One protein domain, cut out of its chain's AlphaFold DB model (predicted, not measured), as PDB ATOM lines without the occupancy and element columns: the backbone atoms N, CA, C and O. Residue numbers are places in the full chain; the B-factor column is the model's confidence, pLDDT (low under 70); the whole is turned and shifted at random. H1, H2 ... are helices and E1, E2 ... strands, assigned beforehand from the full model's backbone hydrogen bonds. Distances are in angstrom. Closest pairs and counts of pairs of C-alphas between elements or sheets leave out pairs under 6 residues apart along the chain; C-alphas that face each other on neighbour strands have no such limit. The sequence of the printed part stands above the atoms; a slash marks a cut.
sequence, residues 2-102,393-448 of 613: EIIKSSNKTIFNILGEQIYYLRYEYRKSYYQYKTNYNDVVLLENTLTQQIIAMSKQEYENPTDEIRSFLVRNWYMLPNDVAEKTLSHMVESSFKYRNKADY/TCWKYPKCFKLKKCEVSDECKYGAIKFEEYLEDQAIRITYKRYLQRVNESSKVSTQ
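This is residues 2 to 102 and 393 to 448 of the 613 residues of the protein "4Fe-4S cluster-binding domain-containing protein" of Clostridium sp. AF32-12BH (UniProt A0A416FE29). A strongly twisted sheet of four strands has one long helix, H6, slantwise over one face, and the free end of that helix, residues 437 to 446, sticks out past the sheet. The short H2 is on the opposite face, H3 packs with residues 67 to 71 on the small strand pair E2 and E6, and H4 packs on H1 with residues 86 to 93 before its residues 95 to 102 stick out. The printed part has 157 residues with six named helices and six named strands, in the order E1 H1 E2 E3 E4 E5 H2 H3 E6 H4 H5 H6. The class is mixed, helices and strands, and both sheets, E1 E5 E4 E3 and E2 E6, are antiparallel. The whole is only just compact, close to loose, with a radius of gyration of the C-alphas of 17.6 A and spans of 58 by 38 by 37 A.

Find C-alpha 2 at (132.616, 134.655, 144.800), where E1, residues 2 to 5, begins. H1, residues 9 to 15, follows, then E2, residues 26 to 28. Next come E3, residues 32 to 37, 16.2 A; E4, residues 40 to 45, 16.1 A; and E5, residues 50 to 55, 16.9 A. Read on through H2, residues 56 to 60, H3, residues 64 to 72, and E6, residues 76 to 78. H4, residues 83 to 102, runs 30.2 A to C-alpha 102 at (135.859, 170.622, 160.507). Beyond the cut find H5, residues 411 to 414, and H6, residues 416 to 446, which runs 44.5 A to C-alpha 446 at (137.876, 123.110, 158.878).

Begin at edge strand E1, antiparallel to E5, with N 2 and O 53 2.8 A apart. E3, E4 and E5 form a meander, each strand the antiparallel neighbour of the one before; N 43 and O 52 are 2.9 A apart, and so are N 35 and O 42. H6 is on this sheet at a height of 7.8 A, making two layers, a helix on one face of a sheet; its closest C-alphas to E3 are Asp 425 and Thr 35, 6.1 A. H2 is on the opposite face at 7.7 A. In E2 and E6, N 27 and O 77 are 2.8 A apart; the closest C-alphas of H3 and E6, Leu 70 and Met 76, are 5.7 A apart. H1 and H4 touch at Ile 11 and Val 90, 6.6 A between C-alphas, at a steep tilt of 52 degrees, opposite ways. H5 and H6 meet only through their link. Every O i to N i+4 pair is within hydrogen-bond range in H1, H2, H3 and H6, and 14 of 16 in H4; H5 is too short for such a pair.

The C-alphas of Lys 405 and Gln 448 are farthest apart, 60.4 A. Residues 103 to 392 are not printed, and C-alphas 102 and 393 are 34.2 A apart across the cut. Of the links printed whole, none is long. Residues 98 to 102, 408 to 411, 413 and 441 to 448 have pLDDT under 70.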
ATOM      1  N   GLU A   2     132.352 134.388 143.379       92.94
ATOM      2  CA  GLU A   2     132.616 134.655 144.800       92.94
ATOM      3  C   GLU A   2     132.825 136.154 145.063       92.94
ATOM      4  O   GLU A   2     133.379 136.867 144.226       92.94
ATOM      5  N   ILE A   3     132.423 136.638 146.243       92.25
ATOM      6  CA  ILE A   3     132.681 138.018 146.681       92.25
ATOM      7  C   ILE A   3     134.001 138.054 147.454       92.25
ATOM      8  O   ILE A   3     134.103 137.540 148.565       92.25
ATOM      9  N   ILE A   4     135.006 138.711 146.881       94.00
ATOM     10  CA  ILE A   4     136.363 138.812 147.437       94.00
ATOM     11  C   ILE A   4     136.466 139.972 148.431       94.00
ATOM     12  O   ILE A   4     137.122 139.872 149.474       94.00
ATOM     13  N   LYS A   5     135.799 141.081 148.105       92.50
ATOM     14  CA  LYS A   5     135.664 142.282 148.931       92.50
ATOM     15  C   LYS A   5     134.249 142.819 148.748       92.50
ATOM     16  O   LYS A   5     133.859 143.102 147.622       92.50
ATOM     17  N   SER A   6     133.490 142.953 149.833       91.62
ATOM     18  CA  SER A   6     132.154 143.562 149.808       91.62
ATOM     19  C   SER A   6     132.216 145.054 149.465       91.62
ATOM     20  O   SER A   6     133.245 145.697 149.683       91.62
ATOM     21  N   SER A   7     131.105 145.607 148.978       90.19
ATOM     22  CA  SER A   7     130.969 147.037 148.692       90.19
ATOM     23  C   SER A   7     131.307 147.887 149.914       90.19
ATOM     24  O   SER A   7     131.031 147.506 151.057       90.19
ATOM     25  N   ASN A   8     131.887 149.064 149.682       90.25
ATOM     26  CA  ASN A   8     132.133 150.024 150.748       90.25
ATOM     27  C   ASN A   8     130.803 150.386 151.430       90.25
ATOM     28  O   ASN A   8     129.858 150.804 150.766       90.25
ATOM     29  N   LYS A   9     130.732 150.239 152.757       87.50
ATOM     30  CA  LYS A   9     129.489 150.415 153.525       87.50
ATOM     31  C   LYS A   9     128.873 151.806 153.351       87.50
ATOM     32  O   LYS A   9     127.658 151.921 153.246       87.50
ATOM     33  N   THR A  10     129.694 152.852 153.305       85.50
ATOM     34  CA  THR A  10     129.214 154.227 153.112       85.50
ATOM     35  C   THR A  10     128.611 154.397 151.724       85.50
ATOM     36  O   THR A  10     127.530 154.956 151.600       85.50
ATOM     37  N   ILE A  11     129.266 153.852 150.698       89.75
ATOM     38  CA  ILE A  11     128.779 153.903 149.314       89.75
ATOM     39  C   ILE A  11     127.498 153.085 149.162       89.75
ATOM     40  O   ILE A  11     126.540 153.552 148.558       89.75
ATOM     41  N   PHE A  12     127.443 151.902 149.774       89.94
ATOM     42  CA  PHE A  12     126.242 151.072 149.805       89.94
ATOM     43  C   PHE A  12     125.063 151.794 150.468       89.94
ATOM     44  O   PHE A  12     123.951 151.722 149.969       89.94
ATOM     45  N   ASN A  13     125.295 152.548 151.545       89.25
ATOM     46  CA  ASN A  13     124.241 153.345 152.177       89.25
ATOM     47  C   ASN A  13     123.749 154.515 151.302       89.25
ATOM     48  O   ASN A  13     122.661 155.022 151.555       89.25
ATOM     49  N   ILE A  14     124.547 154.966 150.329       89.56
ATOM     50  CA  ILE A  14     124.184 156.043 149.394       89.56
ATOM     51  C   ILE A  14     123.440 155.473 148.182       89.56
ATOM     52  O   ILE A  14     122.385 155.979 147.817       89.56
ATOM     53  N   LEU A  15     123.996 154.436 147.551       90.94
ATOM     54  CA  LEU A  15     123.471 153.875 146.303       90.94
ATOM     55  C   LEU A  15     122.397 152.807 146.523       90.94
ATOM     56  O   LEU A  15     121.522 152.638 145.680       90.94
ATOM     57  N   GLY A  16     122.472 152.063 147.625       90.69
ATOM     58  CA  GLY A  16     121.697 150.845 147.820       90.69
ATOM     59  C   GLY A  16     122.014 149.777 146.770       90.69
ATOM     60  O   GLY A  16     123.081 149.764 146.146       90.69
ATOM     61  N   GLU A  17     121.063 148.869 146.579       92.62
ATOM     62  CA  GLU A  17     121.081 147.914 145.475       92.62
ATOM     63  C   GLU A  17     120.244 148.431 144.310       92.62
ATOM     64  O   GLU A  17     119.183 149.028 144.497       92.62
ATOM     65  N   GLN A  18     120.693 148.141 143.094       92.69
ATOM     66  CA  GLN A  18     119.903 148.416 141.903       92.69
ATOM     67  C   GLN A  18     118.740 147.421 141.777       92.69
ATOM     68  O   GLN A  18     118.907 146.226 142.020       92.69
ATOM     69  N   ILE A  19     117.573 147.882 141.323       89.62
ATOM     70  CA  ILE A  19     116.450 146.987 141.020       89.62
ATOM     71  C   ILE A  19     116.732 146.230 139.713       89.62
ATOM     72  O   ILE A  19     117.068 146.830 138.691       89.62
ATOM     73  N   TYR A  20     116.572 144.905 139.741       90.12
ATOM     74  CA  TYR A  20     116.718 144.045 138.569       90.12
ATOM     75  C   TYR A  20     115.362 143.772 137.906       90.12
ATOM     76  O   TYR A  20     114.458 143.219 138.533       90.12
ATOM     77  N   TYR A  21     115.248 144.107 136.621       88.94
ATOM     78  CA  TYR A  21     114.079 143.847 135.788       88.94
ATOM     79  C   TYR A  21     114.446 142.864 134.675       88.94
ATOM     80  O   TYR A  21     115.229 143.183 133.786       88.94
ATOM     81  N   LEU A  22     113.828 141.680 134.674       84.25
ATOM     82  CA  LEU A  22     114.157 140.584 133.747       84.25
ATOM     83  C   LEU A  22     114.102 140.977 132.256       84.25
ATOM     84  O   LEU A  22     114.823 140.410 131.443       84.25
ATOM     85  N   ARG A  23     113.236 141.932 131.889       85.62
ATOM     86  CA  ARG A  23     112.999 142.354 130.495       85.62
ATOM     87  C   ARG A  23     113.825 143.561 130.048       85.62
ATOM     88  O   ARG A  23     113.668 143.993 128.913       85.62
ATOM     89  N   TYR A  24     114.630 144.141 130.933       89.50
ATOM     90  CA  TYR A  24     115.437 145.309 130.592       89.50
ATOM     91  C   TYR A  24     116.741 144.881 129.928       89.50
ATOM     92  O   TYR A  24     117.329 143.852 130.269       89.50
ATOM     93  N   GLU A  25     117.206 145.700 128.991       92.00
ATOM     94  CA  GLU A  25     118.551 145.574 128.449       92.00
ATOM     95  C   GLU A  25     119.544 146.272 129.373       92.00
ATOM     96  O   GLU A  25     119.355 147.425 129.765       92.00
ATOM     97  N   TYR A  26     120.618 145.559 129.700       94.25
ATOM     98  CA  TYR A  26     121.680 146.052 130.560       94.25
ATOM     99  C   TYR A  26     123.013 146.012 129.820       94.25
ATOM    100  O   TYR A  26     123.378 144.997 129.223       94.25
ATOM    101  N   ARG A  27     123.784 147.090 129.935       94.75
ATOM    102  CA  ARG A  27     125.186 147.167 129.517       94.75
ATOM    103  C   ARG A  27     126.117 146.986 130.709       94.75
ATOM    104  O   ARG A  27     125.723 147.165 131.861       94.75
ATOM    105  N   LYS A  28     127.385 146.678 130.438       95.25
ATOM    106  CA  LYS A  28     128.434 146.727 131.463       95.25
ATOM    107  C   LYS A  28     128.652 148.179 131.904       95.25
ATOM    108  O   LYS A  28     128.683 149.088 131.073       95.25
ATOM    109  N   SER A  29     128.797 148.368 133.211       96.19
ATOM    110  CA  SER A  29     129.275 149.613 133.813       96.19
ATOM    111  C   SER A  29     130.666 149.975 133.272       96.19
ATOM    112  O   SER A  29     131.499 149.080 133.103       96.19
ATOM    113  N   TYR A  30     130.944 151.253 133.009       95.69
ATOM    114  CA  TYR A  30     132.302 151.696 132.676       95.69
ATOM    115  C   TYR A  30     133.221 151.671 133.900       95.69
ATOM    116  O   TYR A  30     134.427 151.509 133.754       95.69
ATOM    117  N   TYR A  31     132.661 151.766 135.108       95.31
ATOM    118  CA  TYR A  31     133.373 151.801 136.389       95.31
ATOM    119  C   TYR A  31     133.782 150.411 136.863       95.31
ATOM    120  O   TYR A  31     133.504 149.997 137.989       95.31
ATOM    121  N   GLN A  32     134.441 149.671 135.974       95.12
ATOM    122  CA  GLN A  32     134.916 148.327 136.236       95.12
ATOM    123  C   GLN A  32     136.359 148.162 135.791       95.12
ATOM    124  O   GLN A  32     136.689 148.434 134.637       95.12
ATOM    125  N   TYR A  33     137.198 147.638 136.681       95.75
ATOM    126  CA  TYR A  33     138.533 147.188 136.318       95.75
ATOM    127  C   TYR A  33     138.597 145.664 136.348       95.75
ATOM    128  O   TYR A  33     138.249 145.023 137.344       95.75
ATOM    129  N   LYS A  34     139.024 145.081 135.227       95.62
ATOM    130  CA  LYS A  34     139.121 143.634 135.036       95.62
ATOM    131  C   LYS A  34     140.583 143.216 135.030       95.62
ATOM    132  O   LYS A  34     141.366 143.709 134.226       95.62
ATOM    133  N   THR A  35     140.902 142.190 135.810       95.94
ATOM    134  CA  THR A  35     142.162 141.455 135.684       95.94
ATOM    135  C   THR A  35     141.935 139.943 135.753       95.94
ATOM    136  O   THR A  35     140.867 139.481 136.146       95.94
ATOM    137  N   ASN A  36     142.922 139.150 135.335       94.69
ATOM    138  CA  ASN A  36     142.860 137.688 135.365       94.69
ATOM    139  C   ASN A  36     143.927 137.128 136.308       94.69
ATOM    140  O   ASN A  36     145.097 137.501 136.211       94.69
ATOM    141  N   TYR A  37     143.556 136.181 137.165       92.31
ATOM    142  CA  TYR A  37     144.469 135.424 138.018       92.31
ATOM    143  C   TYR A  37     144.287 133.927 137.750       92.31
ATOM    144  O   TYR A  37     143.298 133.339 138.185       92.31
ATOM    145  N   ASN A  38     145.236 133.313 137.037       89.44
ATOM    146  CA  ASN A  38     145.069 131.978 136.446       89.44
ATOM    147  C   ASN A  38     143.773 131.937 135.604       89.44
ATOM    148  O   ASN A  38     143.564 132.832 134.786       89.44
ATOM    149  N   ASP A  39     142.884 130.968 135.841       89.38
ATOM    150  CA  ASP A  39     141.602 130.813 135.132       89.38
ATOM    151  C   ASP A  39     140.435 131.616 135.747       89.38
ATOM    152  O   ASP A  39     139.270 131.428 135.383       89.38
ATOM    153  N   VAL A  40     140.731 132.519 136.688       95.31
ATOM    154  CA  VAL A  40     139.740 133.347 137.387       95.31
ATOM    155  C   VAL A  40     139.782 134.782 136.869       95.31
ATOM    156  O   VAL A  40     140.836 135.419 136.837       95.31
ATOM    157  N   VAL A  41     138.615 135.314 136.519       97.50
ATOM    158  CA  VAL A  41     138.392 136.733 136.244       97.50
ATOM    159  C   VAL A  41     138.113 137.443 137.565       97.50
ATOM    160  O   VAL A  41     137.164 137.106 138.270       97.50
ATOM    161  N   LEU A  42     138.937 138.433 137.895       97.88
ATOM    162  CA  LEU A  42     138.736 139.337 139.021       97.88
ATOM    163  C   LEU A  42     138.182 140.656 138.493       97.88
ATOM    164  O   LEU A  42     138.744 141.245 137.567       97.88
ATOM    165  N   LEU A  43     137.084 141.107 139.084       97.06
ATOM    166  CA  LEU A  43     136.362 142.285 138.630       97.06
ATOM    167  C   LEU A  43     136.102 143.210 139.812       97.06
ATOM    168  O   LEU A  43     135.339 142.881 140.726       97.06
ATOM    169  N   GLU A  44     136.750 144.367 139.798       96.75
ATOM    170  CA  GLU A  44     136.422 145.451 140.711       96.75
ATOM    171  C   GLU A  44     135.363 146.348 140.074       96.75
ATOM    172  O   GLU A  44     135.510 146.730 138.918       96.75
ATOM    173  N   ASN A  45     134.332 146.724 140.832       96.25
ATOM    174  CA  ASN A  45     133.546 147.916 140.532       96.25
ATOM    175  C   ASN A  45     134.183 149.104 141.264       96.25
ATOM    176  O   ASN A  45     134.158 149.156 142.492       96.25
ATOM    177  N   THR A  46     134.782 150.043 140.536       94.62
ATOM    178  CA  THR A  46     135.575 151.133 141.124       94.62
ATOM    179  C   THR A  46     134.736 152.184 141.840       94.62
ATOM    180  O   THR A  46     135.261 152.875 142.715       94.62
ATOM    181  N   LEU A  47     133.438 152.273 141.527       94.06
ATOM    182  CA  LEU A  47     132.489 153.112 142.250       94.06
ATOM    183  C   LEU A  47     132.128 152.476 143.597       94.06
ATOM    184  O   LEU A  47     132.284 153.113 144.631       94.06
ATOM    185  N   THR A  48     131.684 151.215 143.617       93.81
ATOM    186  CA  THR A  48     131.266 150.539 144.865       93.81
ATOM    187  C   THR A  48     132.440 149.997 145.686       93.81
ATOM    188  O   THR A  48     132.278 149.680 146.870       93.81
ATOM    189  N   GLN A  49     133.627 149.910 145.076       93.00
ATOM    190  CA  GLN A  49     134.854 149.282 145.578       93.00
ATOM    191  C   GLN A  49     134.702 147.787 145.914       93.00
ATOM    192  O   GLN A  49     135.514 147.240 146.675       93.00
ATOM    193  N   GLN A  50     133.653 147.141 145.389       95.12
ATOM    194  CA  GLN A  50     133.423 145.703 145.514       95.12
ATOM    195  C   GLN A  50     134.337 144.950 144.546       95.12
ATOM    196  O   GLN A  50     134.557 145.392 143.420       95.12
ATOM    197  N   ILE A  51     134.858 143.804 144.980       97.00
ATOM    198  CA  ILE A  51     135.665 142.913 144.143       97.00
ATOM    199  C   ILE A  51     135.010 141.543 144.152       97.00
ATOM    200  O   ILE A  51     134.787 140.971 145.224       97.00
ATOM    201  N   ILE A  52     134.765 141.003 142.963       97.31
ATOM    202  CA  ILE A  52     134.263 139.645 142.765       97.31
ATOM    203  C   ILE A  52     135.252 138.810 141.954       97.31
ATOM    204  O   ILE A  52     136.060 139.338 141.189       97.31
ATOM    205  N   ALA A  53     135.175 137.498 142.139       97.06
ATOM    206  CA  ALA A  53     135.885 136.497 141.361       97.06
ATOM    207  C   ALA A  53     134.879 135.627 140.608       97.06
ATOM    208  O   ALA A  53     133.880 135.176 141.172       97.06
ATOM    209  N   MET A  54     135.141 135.378 139.332       95.56
ATOM    210  CA  MET A  54     134.283 134.593 138.449       95.56
ATOM    211  C   MET A  54     135.137 133.681 137.577       95.56
ATOM    212  O   MET A  54     136.267 134.026 137.235       95.56
ATOM    213  N   SER A  55     134.605 132.532 137.170       95.62
ATOM    214  CA  SER A  55     135.229 131.781 136.080       95.62
ATOM    215  C   SER A  55     135.114 132.562 134.766       95.62
ATOM    216  O   SER A  55     134.230 133.410 134.595       95.62
ATOM    217  N   LYS A  56     135.983 132.256 133.798       93.50
ATOM    218  CA  LYS A  56     135.891 132.841 132.453       93.50
ATOM    219  C   LYS A  56     134.514 132.605 131.810       93.50
ATOM    220  O   LYS A  56     133.944 133.537 131.250       93.50
ATOM    221  N   GLN A  57     133.956 131.403 131.979       93.50
ATOM    222  CA  GLN A  57     132.627 131.049 131.473       93.50
ATOM    223  C   GLN A  57     131.524 131.892 132.121       93.50
ATOM    224  O   GLN A  57     130.661 132.401 131.416       93.50
ATOM    225  N   GLU A  58     131.567 132.074 133.444       94.75
ATOM    226  CA  GLU A  58     130.595 132.906 134.167       94.75
ATOM    227  C   GLU A  58     130.656 134.375 133.719       94.75
ATOM    228  O   GLU A  58     129.631 135.049 133.686       94.75
ATOM    229  N   TYR A  59     131.846 134.889 133.387       93.62
ATOM    230  CA  TYR A  59     132.023 136.275 132.938       93.62
ATOM    231  C   TYR A  59     131.546 136.502 131.496       93.62
ATOM    232  O   TYR A  59     131.008 137.565 131.177       93.62
ATOM    233  N   GLU A  60     131.782 135.530 130.611       92.69
ATOM    234  CA  GLU A  60     131.385 135.598 129.201       92.69
ATOM    235  C   GLU A  60     129.891 135.303 129.019       92.69
ATOM    236  O   GLU A  60     129.224 135.995 128.255       92.69
ATOM    237  N   ASN A  61     129.362 134.328 129.762       92.88
ATOM    238  CA  ASN A  61     127.983 133.856 129.670       92.88
ATOM    239  C   ASN A  61     127.366 133.711 131.076       92.88
ATOM    240  O   ASN A  61     127.208 132.589 131.567       92.88
ATOM    241  N   PRO A  62     127.035 134.827 131.753       91.94
ATOM    242  CA  PRO A  62     126.456 134.778 133.092       91.94
ATOM    243  C   PRO A  62     125.061 134.144 133.063       91.94
ATOM    244  O   PRO A  62     124.238 134.501 132.212       91.94
ATOM    245  N   THR A  63     124.784 133.253 134.023       92.69
ATOM    246  CA  THR A  63     123.421 132.758 134.287       92.69
ATOM    247  C   THR A  63     122.515 133.903 134.743       92.69
ATOM    248  O   THR A  63     122.999 134.992 135.073       92.69
ATOM    249  N   ASP A  64     121.204 133.676 134.804       89.19
ATOM    250  CA  ASP A  64     120.260 134.705 135.251       89.19
ATOM    251  C   ASP A  64     120.504 135.121 136.711       89.19
ATOM    252  O   ASP A  64     120.395 136.304 137.040       89.19
ATOM    253  N   GLU A  65     120.940 134.200 137.577       90.81
ATOM    254  CA  GLU A  65     121.306 134.515 138.963       90.81
ATOM    255  C   GLU A  65     122.539 135.423 139.027       90.81
ATOM    256  O   GLU A  65     122.544 136.425 139.749       90.81
ATOM    257  N   ILE A  66     123.578 135.112 138.243       93.56
ATOM    258  CA  ILE A  66     124.794 135.934 138.165       93.56
ATOM    259  C   ILE A  66     124.461 137.297 137.560       93.56
ATOM    260  O   ILE A  66     124.884 138.323 138.086       93.56
ATOM    261  N   ARG A  67     123.663 137.337 136.491       93.25
ATOM    262  CA  ARG A  67     123.224 138.587 135.863       93.25
ATOM    263  C   ARG A  67     122.447 139.457 136.848       93.25
ATOM    264  O   ARG A  67     122.740 140.645 136.957       93.25
ATOM    265  N   SER A  68     121.514 138.871 137.599       93.00
ATOM    266  CA  SER A  68     120.768 139.573 138.647       93.00
ATOM    267  C   SER A  68     121.704 140.160 139.705       93.00
ATOM    268  O   SER A  68     121.571 141.330 140.065       93.00
ATOM    269  N   PHE A  69     122.705 139.392 140.149       95.12
ATOM    270  CA  PHE A  69     123.719 139.882 141.080       95.12
ATOM    271  C   PHE A  69     124.514 141.064 140.508       95.12
ATOM    272  O   PHE A  69     124.665 142.081 141.191       95.12
ATOM    273  N   LEU A  70     125.004 140.951 139.269       96.94
ATOM    274  CA  LEU A  70     125.798 141.992 138.611       96.94
ATOM    275  C   LEU A  70     125.009 143.299 138.470       96.94
ATOM    276  O   LEU A  70     125.564 144.372 138.706       96.94
ATOM    277  N   VAL A  71     123.714 143.219 138.148       95.94
ATOM    278  CA  VAL A  71     122.825 144.387 138.109       95.94
ATOM    279  C   VAL A  71     122.649 144.977 139.509       95.94
ATOM    280  O   VAL A  71     122.979 146.143 139.718       95.94
ATOM    281  N   ARG A  72     122.217 144.176 140.495       95.31
ATOM    282  CA  ARG A  72     121.970 144.646 141.875       95.31
ATOM    283  C   ARG A  72     123.189 145.316 142.511       95.31
ATOM    284  O   ARG A  72     123.025 146.231 143.314       95.31
ATOM    285  N   ASN A  73     124.392 144.897 142.121       95.50
ATOM    286  CA  ASN A  73     125.667 145.414 142.620       95.50
ATOM    287  C   ASN A  73     126.365 146.397 141.660       95.50
ATOM    288  O   ASN A  73     127.564 146.640 141.791       95.50
ATOM    289  N   TRP A  74     125.626 146.991 140.717       96.06
ATOM    290  CA  TRP A  74     126.087 148.084 139.850       96.06
ATOM    291  C   TRP A  74     127.210 147.732 138.854       96.06
ATOM    292  O   TRP A  74     127.785 148.627 138.245       96.06
ATOM    293  N   TYR A  75     127.522 146.449 138.629       96.94
ATOM    294  CA  TYR A  75     128.407 146.011 137.533       96.94
ATOM    295  C   TYR A  75     127.714 146.088 136.161       96.94
ATOM    296  O   TYR A  75     128.365 146.107 135.113       96.94
ATOM    297  N   MET A  76     126.384 146.124 136.147       95.88
ATOM    298  CA  MET A  76     125.583 146.295 134.940       95.88
ATOM    299  C   MET A  76     124.498 147.342 135.163       95.88
ATOM    300  O   MET A  76     123.961 147.460 136.263       95.88
ATOM    301  N   LEU A  77     124.183 148.100 134.116       95.12
ATOM    302  CA  LEU A  77     123.276 149.246 134.159       95.12
ATOM    303  C   LEU A  77     122.339 149.253 132.951       95.12
ATOM    304  O   LEU A  77     122.771 148.860 131.867       95.12
ATOM    305  N   PRO A  78     121.099 149.739 133.104       93.88
ATOM    306  CA  PRO A  78     120.234 150.071 131.990       93.88
ATOM    307  C   PRO A  78     120.905 151.081 131.056       93.88
ATOM    308  O   PRO A  78     121.716 151.911 131.481       93.88
ATOM    309  N   ASN A  79     120.565 151.015 129.772       89.19
ATOM    310  CA  ASN A  79     121.174 151.871 128.752       89.19
ATOM    311  C   ASN A  79     120.881 153.371 128.948       89.19
ATOM    312  O   ASN A  79     121.651 154.202 128.475       89.19
ATOM    313  N   ASP A  80     119.810 153.719 129.659       87.44
ATOM    314  CA  ASP A  80     119.369 155.087 129.949       87.44
ATOM    315  C   ASP A  80     119.975 155.682 131.236       87.44
ATOM    316  O   ASP A  80     119.778 156.864 131.523       87.44
ATOM    317  N   VAL A  81     120.755 154.908 132.001       87.81
ATOM    318  CA  VAL A  81     121.420 155.405 133.213       87.81
ATOM    319  C   VAL A  81     122.765 156.055 132.876       87.81
ATOM    320  O   VAL A  81     123.710 155.407 132.406       87.81
ATOM    321  N   ALA A  82     122.874 157.344 133.202       88.31
ATOM    322  CA  ALA A  82     124.122 158.097 133.162       88.31
ATOM    323  C   ALA A  82     124.982 157.800 134.406       88.31
ATOM    324  O   ALA A  82     124.697 158.261 135.510       88.31
ATOM    325  N   GLU A  83     126.071 157.051 134.222       90.75
ATOM    326  CA  GLU A  83     126.970 156.633 135.312       90.75
ATOM    327  C   GLU A  83     127.611 157.783 136.078       90.75
ATOM    328  O   GLU A  83     127.763 157.700 137.296       90.75
ATOM    329  N   LYS A  84     127.943 158.873 135.380       89.81
ATOM    330  CA  LYS A  84     128.568 160.046 135.999       89.81
ATOM    331  C   LYS A  84     127.717 160.621 137.124       89.81
ATOM    332  O   LYS A  84     128.258 160.951 138.172       89.81
ATOM    333  N   THR A  85     126.393 160.631 136.963       89.75
ATOM    334  CA  THR A  85     125.464 161.090 138.003       89.75
ATOM    335  C   THR A  85     125.600 160.266 139.284       89.75
ATOM    336  O   THR A  85     125.556 160.822 140.380       89.75
ATOM    337  N   LEU A  86     125.829 158.952 139.170       91.38
ATOM    338  CA  LEU A  86     126.068 158.084 140.327       91.38
ATOM    339  C   LEU A  86     127.387 158.446 141.019       91.38
ATOM    340  O   LEU A  86     127.428 158.558 142.244       91.38
ATOM    341  N   SER A  87     128.447 158.668 140.237       91.19
ATOM    342  CA  SER A  87     129.754 159.084 140.755       91.19
ATOM    343  C   SER A  87     129.667 160.421 141.494       91.19
ATOM    344  O   SER A  87     130.081 160.508 142.649       91.19
ATOM    345  N   HIS A  88     129.054 161.439 140.880       89.25
ATOM    346  CA  HIS A  88     128.878 162.766 141.483       89.25
ATOM    347  C   HIS A  88     128.014 162.729 142.741       89.25
ATOM    348  O   HIS A  88     128.300 163.448 143.696       89.25
ATOM    349  N   MET A  89     126.981 161.883 142.778       89.69
ATOM    350  CA  MET A  89     126.148 161.713 143.970       89.69
ATOM    351  C   MET A  89     126.948 161.132 145.140       89.69
ATOM    352  O   MET A  89     126.844 161.625 146.269       89.69
ATOM    353  N   VAL A  90     127.767 160.106 144.882       90.31
ATOM    354  CA  VAL A  90     128.649 159.528 145.902       90.31
ATOM    355  C   VAL A  90     129.667 160.573 146.355       90.31
ATOM    356  O   VAL A  90     129.742 160.862 147.545       90.31
ATOM    357  N   GLU A  91     130.385 161.202 145.429       86.81
ATOM    358  CA  GLU A  91     131.396 162.220 145.724       86.81
ATOM    359  C   GLU A  91     130.835 163.387 146.556       86.81
ATOM    360  O   GLU A  91     131.379 163.724 147.611       86.81
ATOM    361  N   SER A  92     129.696 163.950 146.143       84.69
ATOM    362  CA  SER A  92     129.028 165.051 146.849       84.69
ATOM    363  C   SER A  92     128.621 164.652 148.266       84.69
ATOM    364  O   SER A  92     128.761 165.439 149.202       84.69
ATOM    365  N   SER A  93     128.177 163.406 148.453       84.94
ATOM    366  CA  SER A  93     127.832 162.873 149.775       84.94
ATOM    367  C   SER A  93     129.056 162.747 150.689       84.94
ATOM    368  O   SER A  93     128.953 163.014 151.887       84.94
ATOM    369  N   PHE A  94     130.219 162.362 150.146       80.94
ATOM    370  CA  PHE A  94     131.478 162.324 150.899       80.94
ATOM    371  C   PHE A  94     131.948 163.734 151.276       80.94
ATOM    372  O   PHE A  94     132.274 163.967 152.441       80.94
ATOM    373  N   LYS A  95     131.929 164.679 150.330       77.06
ATOM    374  CA  LYS A  95     132.309 166.079 150.573       77.06
ATOM    375  C   LYS A  95     131.421 166.746 151.624       77.06
ATOM    376  O   LYS A  95     131.930 167.380 152.543       77.06
ATOM    377  N   TYR A  96     130.103 166.556 151.534       77.69
ATOM    378  CA  TYR A  96     129.155 167.144 152.483       77.69
ATOM    379  C   TYR A  96     129.371 166.641 153.915       77.69
ATOM    380  O   TYR A  96     129.384 167.443 154.845       77.69
ATOM    381  N   ARG A  97     129.586 165.328 154.092       72.62
ATOM    382  CA  ARG A  97     129.859 164.747 155.417       72.62
ATOM    383  C   ARG A  97     131.131 165.321 156.043       72.62
ATOM    384  O   ARG A  97     131.071 165.752 157.181       72.62
ATOM    385  N   ASN A  98     132.232 165.396 155.292       69.31
ATOM    386  CA  ASN A  98     133.502 165.898 155.835       69.31
ATOM    387  C   ASN A  98     133.466 167.399 156.143       69.31
ATOM    388  O   ASN A  98     134.034 167.831 157.140       69.31
ATOM    389  N   LYS A  99     132.757 168.210 155.344       67.94
ATOM    390  CA  LYS A  99     132.610 169.648 155.625       67.94
ATOM    391  C   LYS A  99     131.942 169.913 156.980       67.94
ATOM    392  O   LYS A  99     132.261 170.904 157.634       67.94
ATOM    393  N   ALA A 100     131.031 169.036 157.399       60.12
ATOM    394  CA  ALA A 100     130.390 169.127 158.705       60.12
ATOM    395  C   ALA A 100     131.341 168.800 159.868       60.12
ATOM    396  O   ALA A 100     131.054 169.205 160.984       60.12
ATOM    397  N   ASP A 101     132.462 168.115 159.637       62.62
ATOM    398  CA  ASP A 101     133.348 167.684 160.721       62.62
ATOM    399  C   ASP A 101     134.330 168.796 161.147       62.62
ATOM    400  O   ASP A 101     134.625 168.924 162.334       62.62
ATOM    401  N   TYR A 102     134.778 169.660 160.225       67.25
ATOM    402  CA  TYR A 102     135.859 170.622 160.507       67.25
ATOM    403  C   TYR A 102     135.421 171.983 161.078       67.25
ATOM    404  O   TYR A 102     136.227 172.623 161.733       67.25
ATOM    405  N   THR A 393     134.095 157.244 129.651       90.94
ATOM    406  CA  THR A 393     134.063 155.780 129.796       90.94
ATOM    407  C   THR A 393     135.231 155.241 130.627       90.94
ATOM    408  O   THR A 393     135.504 154.041 130.633       90.94
ATOM    409  N   CYS A 394     135.931 156.116 131.355       91.75
ATOM    410  CA  CYS A 394     137.108 155.742 132.129       91.75
ATOM    411  C   CYS A 394     136.732 154.945 133.387       91.75
ATOM    412  O   CYS A 394     136.022 155.435 134.268       91.75
ATOM    413  N   TRP A 395     137.307 153.749 133.530       93.50
ATOM    414  CA  TRP A 395     137.113 152.892 134.702       93.50
ATOM    415  C   TRP A 395     137.570 153.536 136.011       93.50
ATOM    416  O   TRP A 395     137.005 153.260 137.068       93.50
ATOM    417  N   LYS A 396     138.575 154.414 135.956       91.56
ATOM    418  CA  LYS A 396     139.130 155.087 137.131       91.56
ATOM    419  C   LYS A 396     138.307 156.304 137.547       91.56
ATOM    420  O   LYS A 396     138.531 156.803 138.642       91.56
ATOM    421  N   TYR A 397     137.368 156.782 136.724       91.19
ATOM    422  CA  TYR A 397     136.665 158.053 136.944       91.19
ATOM    423  C   TYR A 397     136.143 158.247 138.380       91.19
ATOM    424  O   TYR A 397     136.457 159.288 138.949       91.19
ATOM    425  N   PRO A 398     135.495 157.262 139.042       91.12
ATOM    426  CA  PRO A 398     135.036 157.445 140.422       91.12
ATOM    427  C   PRO A 398     136.167 157.766 141.402       91.12
ATOM    428  O   PRO A 398     135.986 158.526 142.341       91.12
ATOM    429  N   LYS A 399     137.350 157.195 141.170       87.38
ATOM    430  CA  LYS A 399     138.562 157.377 141.976       87.38
ATOM    431  C   LYS A 399     139.483 158.469 141.413       87.38
ATOM    432  O   LYS A 399     140.586 158.657 141.926       87.38
ATOM    433  N   CYS A 400     139.090 159.128 140.324       86.12
ATOM    434  CA  CYS A 400     139.880 160.144 139.649       86.12
ATOM    435  C   CYS A 400     139.396 161.510 140.100       86.12
ATOM    436  O   CYS A 400     138.253 161.886 139.873       86.12
ATOM    437  N   PHE A 401     140.289 162.261 140.723       77.38
ATOM    438  CA  PHE A 401     139.981 163.601 141.164       77.38
ATOM    439  C   PHE A 401     141.193 164.474 140.889       77.38
ATOM    440  O   PHE A 401     142.308 164.110 141.261       77.38
ATOM    441  N   LYS A 402     140.979 165.587 140.193       81.50
ATOM    442  CA  LYS A 402     142.017 166.552 139.835       81.50
ATOM    443  C   LYS A 402     141.481 167.948 140.068       81.50
ATOM    444  O   LYS A 402     140.365 168.236 139.649       81.50
ATOM    445  N   LEU A 403     142.288 168.803 140.682       88.12
ATOM    446  CA  LEU A 403     141.960 170.213 140.869       88.12
ATOM    447  C   LEU A 403     142.421 171.026 139.660       88.12
ATOM    448  O   LEU A 403     143.522 170.819 139.152       88.12
ATOM    449  N   LYS A 404     141.594 171.976 139.226       89.38
ATOM    450  CA  LYS A 404     141.838 172.848 138.067       89.38
ATOM    451  C   LYS A 404     143.150 173.630 138.164       89.38
ATOM    452  O   LYS A 404     143.812 173.821 137.151       89.38
ATOM    453  N   LYS A 405     143.519 174.070 139.373       88.69
ATOM    454  CA  LYS A 405     144.744 174.843 139.650       88.69
ATOM    455  C   LYS A 405     145.981 173.973 139.922       88.69
ATOM    456  O   LYS A 405     147.059 174.509 140.158       88.69
ATOM    457  N   CYS A 406     145.861 172.642 139.899       84.81
ATOM    458  CA  CYS A 406     147.019 171.766 140.056       84.81
ATOM    459  C   CYS A 406     147.975 171.940 138.866       84.81
ATOM    460  O   CYS A 406     147.549 171.845 137.716       84.81
ATOM    461  N   GLU A 407     149.273 172.125 139.129       73.31
ATOM    462  CA  GLU A 407     150.299 172.219 138.072       73.31
ATOM    463  C   GLU A 407     150.411 170.922 137.244       73.31
ATOM    464  O   GLU A 407     150.945 170.917 136.137       73.31
ATOM    465  N   VAL A 408     149.861 169.821 137.761       67.25
ATOM    466  CA  VAL A 408     149.891 168.481 137.171       67.25
ATOM    467  C   VAL A 408     148.604 168.209 136.377       67.25
ATOM    468  O   VAL A 408     147.771 167.376 136.749       67.25
ATOM    469  N   SER A 409     148.383 168.940 135.281       58.47
ATOM    470  CA  SER A 409     147.086 168.923 134.581       58.47
ATOM    471  C   SER A 409     146.898 167.742 133.612       58.47
ATOM    472  O   SER A 409     145.821 167.143 133.579       58.47
ATOM    473  N   ASP A 410     147.932 167.303 132.887       63.41
ATOM    474  CA  ASP A 410     147.739 166.486 131.669       63.41
ATOM    475  C   ASP A 410     148.339 165.069 131.685       63.41
ATOM    476  O   ASP A 410     148.258 164.354 130.691       63.41
ATOM    477  N   GLU A 411     148.853 164.590 132.819       69.69
ATOM    478  CA  GLU A 411     149.525 163.278 132.939       69.69
ATOM    479  C   GLU A 411     148.745 162.074 132.366       69.69
ATOM    480  O   GLU A 411     149.338 161.101 131.896       69.69
ATOM    481  N   CYS A 412     147.407 162.139 132.355       75.69
ATOM    482  CA  CYS A 412     146.568 161.069 131.809       75.69
ATOM    483  C   CYS A 412     146.773 160.876 130.297       75.69
ATOM    484  O   CYS A 412     146.778 159.735 129.840       75.69
ATOM    485  N   LYS A 413     147.010 161.961 129.543       69.19
ATOM    486  CA  LYS A 413     147.322 161.914 128.100       69.19
ATOM    487  C   LYS A 413     148.672 161.253 127.818       69.19
ATOM    488  O   LYS A 413     148.930 160.802 126.711       69.19
ATOM    489  N   TYR A 414     149.515 161.182 128.841       71.19
ATOM    490  CA  TYR A 414     150.943 160.925 128.733       71.19
ATOM    491  C   TYR A 414     151.370 159.585 129.339       71.19
ATOM    492  O   TYR A 414     152.551 159.345 129.553       71.19
ATOM    493  N   GLY A 415     150.417 158.686 129.604       72.25
ATOM    494  CA  GLY A 415     150.702 157.326 130.064       72.25
ATOM    495  C   GLY A 415     150.483 157.080 131.556       72.25
ATOM    496  O   GLY A 415     150.593 155.928 131.976       72.25
ATOM    497  N   ALA A 416     150.072 158.083 132.343       82.50
ATOM    498  CA  ALA A 416     149.737 157.877 133.757       82.50
ATOM    499  C   ALA A 416     148.659 156.818 133.964       82.50
ATOM    500  O   ALA A 416     148.734 156.038 134.909       82.50
ATOM    501  N   ILE A 417     147.695 156.729 133.041       85.50
ATOM    502  CA  ILE A 417     146.658 155.701 133.106       85.50
ATOM    503  C   ILE A 417     147.254 154.287 133.119       85.50
ATOM    504  O   ILE A 417     146.785 153.459 133.887       85.50
ATOM    505  N   LYS A 418     148.350 154.023 132.392       87.19
ATOM    506  CA  LYS A 418     149.022 152.709 132.394       87.19
ATOM    507  C   LYS A 418     149.654 152.388 133.747       87.19
ATOM    508  O   LYS A 418     149.649 151.239 134.182       87.19
ATOM    509  N   PHE A 419     150.208 153.396 134.420       88.00
ATOM    510  CA  PHE A 419     150.736 153.226 135.772       88.00
ATOM    511  C   PHE A 419     149.611 152.935 136.772       88.00
ATOM    512  O   PHE A 419     149.741 152.040 137.601       88.00
ATOM    513  N   GLU A 420     148.477 153.621 136.642       89.50
ATOM    514  CA  GLU A 420     147.285 153.388 137.465       89.50
ATOM    515  C   GLU A 420     146.674 152.003 137.232       89.50
ATOM    516  O   GLU A 420     146.310 151.323 138.186       89.50
ATOM    517  N   GLU A 421     146.630 151.541 135.981       91.56
ATOM    518  CA  GLU A 421     146.250 150.169 135.631       91.56
ATOM    519  C   GLU A 421     147.186 149.150 136.288       91.56
ATOM    520  O   GLU A 421     146.724 148.184 136.891       91.56
ATOM    521  N   TYR A 422     148.502 149.380 136.231       92.12
ATOM    522  CA  TYR A 422     149.482 148.539 136.917       92.12
ATOM    523  C   TYR A 422     149.241 148.495 138.436       92.12
ATOM    524  O   TYR A 422     149.268 147.411 139.027       92.12
ATOM    525  N   LEU A 423     148.989 149.638 139.080       90.81
ATOM    526  CA  LEU A 423     148.718 149.688 140.518       90.81
ATOM    527  C   LEU A 423     147.421 148.957 140.883       90.81
ATOM    528  O   LEU A 423     147.423 148.158 141.824       90.81
ATOM    529  N   GLU A 424     146.341 149.185 140.134       92.75
ATOM    530  CA  GLU A 424     145.035 148.569 140.387       92.75
ATOM    531  C   GLU A 424     145.065 147.050 140.141       92.75
ATOM    532  O   GLU A 424     144.592 146.273 140.974       92.75
ATOM    533  N   ASP A 425     145.719 146.598 139.062       93.56
ATOM    534  CA  ASP A 425     145.953 145.175 138.783       93.56
ATOM    535  C   ASP A 425     146.645 144.482 139.965       93.56
ATOM    536  O   ASP A 425     146.170 143.452 140.462       93.56
ATOM    537  N   GLN A 426     147.736 145.065 140.468       92.12
ATOM    538  CA  GLN A 426     148.459 144.512 141.611       92.12
ATOM    539  C   GLN A 426     147.597 144.499 142.875       92.12
ATOM    540  O   GLN A 426     147.542 143.485 143.582       92.12
ATOM    541  N   ALA A 427     146.893 145.595 143.149       92.50
ATOM    542  CA  ALA A 427     146.056 145.742 144.326       92.50
ATOM    543  C   ALA A 427     144.924 144.698 144.375       92.50
ATOM    544  O   ALA A 427     144.713 144.052 145.412       92.50
ATOM    545  N   ILE A 428     144.237 144.466 143.251       94.81
ATOM    546  CA  ILE A 428     143.179 143.454 143.136       94.81
ATOM    547  C   ILE A 428     143.758 142.048 143.301       94.81
ATOM    548  O   ILE A 428     143.251 141.263 144.110       94.81
ATOM    549  N   ARG A 429     144.858 141.727 142.606       93.56
ATOM    550  CA  ARG A 429     145.515 140.410 142.707       93.56
ATOM    551  C   ARG A 429     145.947 140.097 144.131       93.56
ATOM    552  O   ARG A 429     145.775 138.971 144.592       93.56
ATOM    553  N   ILE A 430     146.508 141.068 144.846       91.06
ATOM    554  CA  ILE A 430     146.953 140.861 146.228       91.06
ATOM    555  C   ILE A 430     145.760 140.731 147.169       91.06
ATOM    556  O   ILE A 430     145.774 139.874 148.055       91.06
ATOM    557  N   THR A 431     144.703 141.514 146.953       92.31
ATOM    558  CA  THR A 431     143.448 141.361 147.700       92.31
ATOM    559  C   THR A 431     142.876 139.953 147.524       92.31
ATOM    560  O   THR A 431     142.495 139.317 148.510       92.31
ATOM    561  N   TYR A 432     142.917 139.416 146.302       94.06
ATOM    562  CA  TYR A 432     142.504 138.046 146.015       94.06
ATOM    563  C   TYR A 432     143.432 136.992 146.635       94.06
ATOM    564  O   TYR A 432     142.954 136.064 147.279       94.06
ATOM    565  N   LYS A 433     144.761 137.155 146.560       91.75
ATOM    566  CA  LYS A 433     145.714 136.259 147.248       91.75
ATOM    567  C   LYS A 433     145.455 136.203 148.757       91.75
ATOM    568  O   LYS A 433     145.428 135.118 149.330       91.75
ATOM    569  N   ARG A 434     145.211 137.353 149.397       89.94
ATOM    570  CA  ARG A 434     144.843 137.436 150.825       89.94
ATOM    571  C   ARG A 434     143.488 136.790 151.108       89.94
ATOM    572  O   ARG A 434     143.286 136.218 152.174       89.94
ATOM    573  N   TYR A 435     142.534 136.892 150.187       90.00
ATOM    574  CA  TYR A 435     141.278 136.150 150.275       90.00
ATOM    575  C   TYR A 435     141.521 134.638 150.229       90.00
ATOM    576  O   TYR A 435     141.103 133.956 151.156       90.00
ATOM    577  N   LEU A 436     142.282 134.133 149.254       89.81
ATOM    578  CA  LEU A 436     142.619 132.710 149.152       89.81
ATOM    579  C   LEU A 436     143.369 132.202 150.385       89.81
ATOM    580  O   LEU A 436     143.086 131.109 150.853       89.81
ATOM    581  N   GLN A 437     144.287 132.992 150.946       86.56
ATOM    582  CA  GLN A 437     144.944 132.665 152.214       86.56
ATOM    583  C   GLN A 437     143.928 132.525 153.347       86.56
ATOM    584  O   GLN A 437     143.935 131.508 154.025       86.56
ATOM    585  N   ARG A 438     143.001 133.478 153.501       82.31
ATOM    586  CA  ARG A 438     141.949 133.416 154.529       82.31
ATOM    587  C   ARG A 438     140.986 132.253 154.318       82.31
ATOM    588  O   ARG A 438     140.566 131.650 155.302       82.31
ATOM    589  N   VAL A 439     140.623 131.944 153.074       78.94
ATOM    590  CA  VAL A 439     139.795 130.778 152.737       78.94
ATOM    591  C   VAL A 439     140.562 129.506 153.062       78.94
ATOM    592  O   VAL A 439     140.045 128.691 153.803       78.94
ATOM    593  N   ASN A 440     141.818 129.379 152.636       72.00
ATOM    594  CA  ASN A 440     142.667 128.229 152.941       72.00
ATOM    595  C   ASN A 440     142.937 128.074 154.440       72.00
ATOM    596  O   ASN A 440     142.980 126.954 154.923       72.00
ATOM    597  N   GLU A 441     143.105 129.160 155.191       67.56
ATOM    598  CA  GLU A 441     143.196 129.145 156.653       67.56
ATOM    599  C   GLU A 441     141.870 128.728 157.283       67.56
ATOM    600  O   GLU A 441     141.869 127.928 158.206       67.56
ATOM    601  N   SER A 442     140.737 129.193 156.754       55.81
ATOM    602  CA  SER A 442     139.406 128.768 157.210       55.81
ATOM    603  C   SER A 442     139.137 127.295 156.872       55.81
ATOM    604  O   SER A 442     138.541 126.589 157.676       55.81
ATOM    605  N   SER A 443     139.657 126.804 155.743       46.53
ATOM    606  CA  SER A 443     139.653 125.394 155.329       46.53
ATOM    607  C   SER A 443     140.679 124.549 156.100       46.53
ATOM    608  O   SER A 443     140.491 123.351 156.297       46.53
ATOM    609  N   LYS A 444     141.767 125.160 156.589       40.88
ATOM    610  CA  LYS A 444     142.720 124.546 157.530       40.88
ATOM    611  C   LYS A 444     142.154 124.475 158.946       40.88
ATOM    612  O   LYS A 444     142.424 123.529 159.668       40.88
ATOM    613  N   VAL A 445     141.324 125.440 159.328       45.31
ATOM    614  CA  VAL A 445     140.521 125.396 160.556       45.31
ATOM    615  C   VAL A 445     139.347 124.414 160.399       45.31
ATOM    616  O   VAL A 445     138.932 123.816 161.387       45.31
ATOM    617  N   SER A 446     138.862 124.165 159.171       40.84
ATOM    618  CA  SER A 446     137.876 123.110 158.878       40.84
ATOM    619  C   SER A 446     138.482 121.707 158.724       40.84
ATOM    620  O   SER A 446     137.755 120.717 158.812       40.84
ATOM    621  N   THR A 447     139.809 121.580 158.610       37.03
ATOM    622  CA  THR A 447     140.514 120.314 158.865       37.03
ATOM    623  C   THR A 447     140.702 120.154 160.371       37.03
ATOM    624  O   THR A 447     141.763 120.415 160.922       37.03
ATOM    625  N   GLN A 448     139.605 119.766 161.032       44.41
ATOM    626  CA  GLN A 448     139.534 119.137 162.356       44.41
ATOM    627  C   GLN A 448     140.742 119.391 163.282       44.41
ATOM    628  O   GLN A 448     141.548 118.497 163.537       44.41
TER     629      GLN A 448